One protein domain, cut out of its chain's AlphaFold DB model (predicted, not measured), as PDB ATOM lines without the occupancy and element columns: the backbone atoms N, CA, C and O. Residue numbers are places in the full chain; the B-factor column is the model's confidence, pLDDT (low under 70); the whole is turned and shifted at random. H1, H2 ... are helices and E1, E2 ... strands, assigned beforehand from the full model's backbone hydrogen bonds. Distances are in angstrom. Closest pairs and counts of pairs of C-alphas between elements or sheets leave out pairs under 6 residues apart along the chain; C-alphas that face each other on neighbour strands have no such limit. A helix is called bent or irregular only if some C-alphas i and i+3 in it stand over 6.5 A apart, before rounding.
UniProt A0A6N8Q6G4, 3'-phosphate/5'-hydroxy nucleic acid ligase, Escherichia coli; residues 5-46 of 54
ATOM      1  N   LEU A   5       9.587  -8.568 -40.845       94.31
ATOM      2  CA  LEU A   5       8.422  -9.444 -40.808       94.31
ATOM      3  C   LEU A   5       7.163  -8.605 -40.598       94.31
ATOM      4  O   LEU A   5       6.982  -7.998 -39.544       94.31
ATOM      5  N   LEU A   6       6.274  -8.613 -41.583       93.75
ATOM      6  CA  LEU A   6       4.926  -8.078 -41.455       93.75
ATOM      7  C   LEU A   6       3.980  -9.245 -41.162       93.75
ATOM      8  O   LEU A   6       3.722 -10.092 -42.017       93.75
ATOM      9  N   THR A   7       3.492  -9.308 -39.926       93.06
ATOM     10  CA  THR A   7       2.575 -10.367 -39.491       93.06
ATOM     11  C   THR A   7       1.169 -10.075 -40.005       93.06
ATOM     12  O   THR A   7       0.690  -8.947 -39.893       93.06
ATOM     13  N   THR A   8       0.512 -11.088 -40.566       91.75
ATOM     14  CA  THR A   8      -0.891 -11.026 -40.996       91.75
ATOM     15  C   THR A   8      -1.641 -12.262 -40.494       91.75
ATOM     16  O   THR A   8      -1.028 -13.154 -39.910       91.75
ATOM     17  N   GLU A   9      -2.960 -12.306 -40.690       88.50
ATOM     18  CA  GLU A   9      -3.829 -13.365 -40.159       88.50
ATOM     19  C   GLU A   9      -3.552 -14.757 -40.745       88.50
ATOM     20  O   GLU A   9      -3.600 -15.731 -39.999       88.50
ATOM     21  N   ASN A  10      -3.257 -14.872 -42.050       94.00
ATOM     22  CA  ASN A  10      -3.071 -16.176 -42.704       94.00
ATOM     23  C   ASN A  10      -1.591 -16.515 -42.947       94.00
ATOM     24  O   ASN A  10      -1.113 -17.552 -42.494       94.00
ATOM     25  N   ALA A  11      -0.836 -15.636 -43.613       96.38
ATOM     26  CA  ALA A  11       0.599 -15.834 -43.811       96.38
ATOM     27  C   ALA A  11       1.411 -14.567 -43.502       96.38
ATOM     28  O   ALA A  11       0.995 -13.461 -43.846       96.38
ATOM     29  N   PRO A  12       2.603 -14.671 -42.899       97.12
ATOM     30  CA  PRO A  12       3.474 -13.515 -42.745       97.12
ATOM     31  C   PRO A  12       4.043 -13.059 -44.096       97.12
ATOM     32  O   PRO A  12       4.266 -13.859 -45.007       97.12
ATOM     33  N   VAL A  13       4.364 -11.774 -44.203       96.88
ATOM     34  CA  VAL A  13       5.117 -11.212 -45.327       96.88
ATOM     35  C   VAL A  13       6.552 -10.962 -44.868       96.88
ATOM     36  O   VAL A  13       6.788 -10.278 -43.872       96.88
ATOM     37  N   LYS A  14       7.519 -11.540 -45.581       96.69
ATOM     38  CA  LYS A  14       8.954 -11.324 -45.370       96.69
ATOM     39  C   LYS A  14       9.445 -10.279 -46.359       96.69
ATOM     40  O   LYS A  14       9.371 -10.495 -47.568       96.69
ATOM     41  N   MET A  15       9.944  -9.164 -45.843       95.69
ATOM     42  CA  MET A  15      10.319  -8.000 -46.635       95.69
ATOM     43  C   MET A  15      11.830  -7.779 -46.593       95.69
ATOM     44  O   MET A  15      12.411  -7.519 -45.540       95.69
ATOM     45  N   TRP A  16      12.475  -7.856 -47.752       96.06
ATOM     46  CA  TRP A  16      13.884  -7.510 -47.944       96.06
ATOM     47  C   TRP A  16      14.029  -6.058 -48.407       96.06
ATOM     48  O   TRP A  16      14.808  -5.758 -49.297       96.06
ATOM     49  N   THR A  17      13.281  -5.144 -47.795       93.56
ATOM     50  CA  THR A  17      13.168  -3.734 -48.210       93.56
ATOM     51  C   THR A  17      13.889  -2.785 -47.251       93.56
ATOM     52  O   THR A  17      13.616  -1.591 -47.224       93.56
ATOM     53  N   LYS A  18      14.812  -3.284 -46.419       91.75
ATOM     54  CA  LYS A  18      15.518  -2.449 -45.436       91.75
ATOM     55  C   LYS A  18      16.267  -1.308 -46.137       91.75
ATOM     56  O   LYS A  18      17.182  -1.559 -46.914       91.75
ATOM     57  N   GLY A  19      15.914  -0.067 -45.802       90.00
ATOM     58  CA  GLY A  19      16.493   1.134 -46.416       90.00
ATOM     59  C   GLY A  19      15.863   1.528 -47.756       90.00
ATOM     60  O   GLY A  19      16.302   2.508 -48.350       90.00
ATOM     61  N   VAL A  20      14.832   0.809 -48.208       91.44
ATOM     62  CA  VAL A  20      14.048   1.137 -49.400       91.44
ATOM     63  C   VAL A  20      12.599   1.401 -48.981       91.44
ATOM     64  O   VAL A  20      11.963   0.520 -48.398       91.44
ATOM     65  N   PRO A  21      12.065   2.613 -49.213       89.69
ATOM     66  CA  PRO A  21      10.686   2.920 -48.865       89.69
ATOM     67  C   PRO A  21       9.725   2.077 -49.707       89.69
ATOM     68  O   PRO A  21       9.897   1.942 -50.914       89.69
ATOM     69  N   VAL A  22       8.693   1.541 -49.059       91.69
ATOM     70  CA  VAL A  22       7.593   0.825 -49.714       91.69
ATOM     71  C   VAL A  22       6.351   1.697 -49.632       91.69
ATOM     72  O   VAL A  22       5.967   2.128 -48.543       91.69
ATOM     73  N   GLU A  23       5.728   1.957 -50.778       93.38
ATOM     74  CA  GLU A  23       4.507   2.758 -50.867       93.38
ATOM     75  C   GLU A  23       3.357   2.129 -50.065       93.38
ATOM     76  O   GLU A  23       3.244   0.903 -49.945       93.38
ATOM     77  N   ALA A  24       2.476   2.971 -49.518       93.25
ATOM     78  CA  ALA A  24       1.352   2.516 -48.699       93.25
ATOM     79  C   ALA A  24       0.426   1.555 -49.465       93.25
ATOM     80  O   ALA A  24       0.010   0.537 -48.910       93.25
ATOM     81  N   ASP A  25       0.175   1.829 -50.747       94.56
ATOM     82  CA  ASP A  25      -0.699   1.012 -51.591       94.56
ATOM     83  C   ASP A  25      -0.093  -0.371 -51.867       94.56
ATOM     84  O   ASP A  25      -0.773  -1.390 -51.721       94.56
ATOM     85  N   ALA A  26       1.210  -0.433 -52.160       94.19
ATOM     86  CA  ALA A  26       1.931  -1.697 -52.303       94.19
ATOM     87  C   ALA A  26       1.892  -2.506 -50.996       94.19
ATOM     88  O   ALA A  26       1.634  -3.711 -50.999       94.19
ATOM     89  N   ARG A  27       2.065  -1.843 -49.844       93.25
ATOM     90  CA  ARG A  27       1.949  -2.488 -48.530       93.25
ATOM     91  C   ARG A  27       0.543  -3.037 -48.278       93.25
ATOM     92  O   ARG A  27       0.413  -4.144 -47.756       93.25
ATOM     93  N   GLN A  28      -0.500  -2.304 -48.657       94.75
ATOM     94  CA  GLN A  28      -1.880  -2.762 -48.520       94.75
ATOM     95  C   GLN A  28      -2.174  -3.962 -49.428       94.75
ATOM     96  O   GLN A  28      -2.817  -4.916 -48.987       94.75
ATOM     97  N   GLN A  29      -1.665  -3.955 -50.664       95.31
ATOM     98  CA  GLN A  29      -1.766  -5.096 -51.572       95.31
ATOM     99  C   GLN A  29      -1.125  -6.341 -50.951       95.31
ATOM    100  O   GLN A  29      -1.769  -7.383 -50.891       95.31
ATOM    101  N   LEU A  30       0.083  -6.220 -50.392       95.25
ATOM    102  CA  LEU A  30       0.764  -7.322 -49.706       95.25
ATOM    103  C   LEU A  30      -0.055  -7.887 -48.540       95.25
ATOM    104  O   LEU A  30      -0.140  -9.104 -48.393       95.25
ATOM    105  N   ILE A  31      -0.693  -7.027 -47.738       95.00
ATOM    106  CA  ILE A  31      -1.583  -7.453 -46.644       95.00
ATOM    107  C   ILE A  31      -2.792  -8.217 -47.193       95.00
ATOM    108  O   ILE A  31      -3.151  -9.263 -46.655       95.00
ATOM    109  N   ASN A  32      -3.418  -7.717 -48.258       95.50
ATOM    110  CA  ASN A  32      -4.582  -8.361 -48.866       95.50
ATOM    111  C   ASN A  32      -4.214  -9.722 -49.474       95.50
ATOM    112  O   ASN A  32      -4.917 -10.705 -49.249       95.50
ATOM    113  N   THR A  33      -3.087  -9.806 -50.185       95.44
ATOM    114  CA  THR A  33      -2.575 -11.063 -50.741       95.44
ATOM    115  C   THR A  33      -2.233 -12.055 -49.633       95.44
ATOM    116  O   THR A  33      -2.551 -13.235 -49.745       95.44
ATOM    117  N   ALA A  34      -1.651 -11.592 -48.523       96.62
ATOM    118  CA  ALA A  34      -1.275 -12.452 -47.402       96.62
ATOM    119  C   ALA A  34      -2.473 -13.121 -46.715       96.62
ATOM    120  O   ALA A  34      -2.306 -14.180 -46.114       96.62
ATOM    121  N   LYS A  35      -3.673 -12.539 -46.837       95.06
ATOM    122  CA  LYS A  35      -4.938 -13.088 -46.325       95.06
ATOM    123  C   LYS A  35      -5.552 -14.176 -47.213       95.06
ATOM    124  O   LYS A  35      -6.502 -14.826 -46.787       95.06
ATOM    125  N   MET A  36      -5.058 -14.384 -48.436       95.62
ATOM    126  CA  MET A  36      -5.642 -15.363 -49.360       95.62
ATOM    127  C   MET A  36      -5.462 -16.799 -48.835       95.62
ATOM    128  O   MET A  36      -4.350 -17.157 -48.444       95.62
ATOM    129  N   PRO A  37      -6.501 -17.657 -48.878       94.25
ATOM    130  CA  PRO A  37      -6.523 -18.942 -48.166       94.25
ATOM    131  C   PRO A  37      -5.560 -19.999 -48.728       94.25
ATOM    132  O   PRO A  37      -5.359 -21.042 -48.116       94.25
ATOM    133  N   PHE A  38      -4.968 -19.749 -49.897       94.88
ATOM    134  CA  PHE A  38      -4.032 -20.655 -50.565       94.88
ATOM    135  C   PHE A  38      -2.556 -20.280 -50.352       94.88
ATOM    136  O   PHE A  38      -1.669 -20.962 -50.868       94.88
ATOM    137  N   ILE A  39      -2.256 -19.211 -49.605       95.62
ATOM    138  CA  ILE A  39      -0.870 -18.881 -49.253       95.62
ATOM    139  C   ILE A  39      -0.373 -19.867 -48.194       95.62
ATOM    140  O   ILE A  39      -0.933 -19.956 -47.109       95.62
ATOM    141  N   PHE A  40       0.701 -20.599 -48.509       92.94
ATOM    142  CA  PHE A  40       1.159 -21.712 -47.672       92.94
ATOM    143  C   PHE A  40       2.088 -21.310 -46.513       92.94
ATOM    144  O   PHE A  40       1.882 -21.750 -45.388       92.94
ATOM    145  N   LYS A  41       3.151 -20.528 -46.770       94.19
ATOM    146  CA  LYS A  41       4.190 -20.234 -45.751       94.19
ATOM    147  C   LYS A  41       4.398 -18.755 -45.477       94.19
ATOM    148  O   LYS A  41       4.555 -18.368 -44.326       94.19
ATOM    149  N   HIS A  42       4.561 -17.970 -46.532       96.12
ATOM    150  CA  HIS A  42       4.817 -16.536 -46.466       96.12
ATOM    151  C   HIS A  42       4.738 -15.934 -47.866       96.12
ATOM    152  O   HIS A  42       4.865 -16.650 -48.859       96.12
ATOM    153  N   ILE A  43       4.613 -14.614 -47.920       96.00
ATOM    154  CA  ILE A  43       4.903 -13.820 -49.116       96.00
ATOM    155  C   ILE A  43       6.329 -13.284 -48.995       96.00
ATOM    156  O   ILE A  43       6.732 -12.853 -47.916       96.00
ATOM    157  N   ALA A  44       7.099 -13.327 -50.080       96.12
ATOM    158  CA  ALA A  44       8.435 -12.742 -50.148       96.12
ATOM    159  C   ALA A  44       8.393 -11.437 -50.950       96.12
ATOM    160  O   ALA A  44       7.818 -11.402 -52.035       96.12
ATOM    161  N   VAL A  45       8.998 -10.380 -50.411       95.81
ATOM    162  CA  VAL A  45       8.997  -9.039 -51.009       95.81
ATOM    163  C   VAL A  45      10.424  -8.550 -51.168       95.81
ATOM    164  O   VAL A  45      11.194  -8.548 -50.207       95.81
ATOM    165  N   MET A  46      10.758  -8.135 -52.383       95.38
ATOM    166  CA  MET A  46      12.083  -7.664 -52.776       95.38
ATOM    167  C   MET A  46      12.166  -6.125 -52.743       95.38
ATOM    168  O   MET A  46      11.124  -5.466 -52.702       95.38
TER     169      MET A  46
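What this domain is: This is residues 5 to 46 of the 54 residues of the protein "3'-phosphate/5'-hydroxy nucleic acid ligase" of Escherichia coli (UniProt A0A6N8Q6G4). Two very short strands, E1 and E2, lie side by side as a narrow ribbon, and one helix, H1, is set over against it like the other arm of a wedge, near the strands at its last residue, Ala 34, while its first residues stick out with residues 21 to 26. Residues 5 to 6 add a short antiparallel pairing along residues 13 to 14 of E1. The printed part has 42 residues with one named helix and two named strands, in the order E1, H1, E2; the sheet has the order E1, E2 and is parallel. The class is mixed, helices and strands, though under half of the residues are in named elements. The whole is compact, with a radius of gyration of the C-alphas of 9.9 A, yet elongated in outline, spanning 30 by 18 by 13 A.

How they stand to each other: Residues 5 to 6 pair with residues 13 to 14 of E1, which is residues 13 to 15. E2, residues 43 to 45, is the parallel neighbour of E1, at 18 degrees between their directions. C-alphas 13 and 43 face each other at 4.6 A, and N 14 and O 43, at 2.8 A, and N 45 and O 14, at 2.9 A, are within hydrogen-bond range. H1, residues 24 to 34, comes between them in the chain, and the three form a strand-helix-strand unit, two parallel neighbour strands with a helix between, with a left-handed crossover. The closest C-alphas of E1 and H1 are those of Val 13 and Ala 34, 6.8 A apart. The closest of H1 and E2 are those of Ala 34 and Ile 43, 6.6 A apart. In H1 every O i to N i+4 pair is within hydrogen-bond range.

Where its parts are: E1 begins with C-alpha 13 at (5.117, -11.212, -45.327) and measures 6.3 A from first to last C-alpha. H1, 15.3 A long, runs from C-alpha 24 at (1.352, 2.516, -48.699) to C-alpha 34 at (-1.275, -12.452, -47.402), and is not bent. E2, 6.6 A long, ends with C-alpha 45 at (8.997, -9.039, -51.009).

The domain as a whole: The two C-alphas farthest apart are those of Gly 19 and Pro 37, 30.6 A. The C-alphas of the first and last printed residues, Leu 5 and Met 46, are 12.6 A apart. Both links, E1 to H1 and H1 to E2, are short, with 8 residues each. Residues 21 to 26, of which 24 to 26 belong to H1, stand free. The printed part has no cut; its mean pLDDT is 94.3, and no printed residue is under 70.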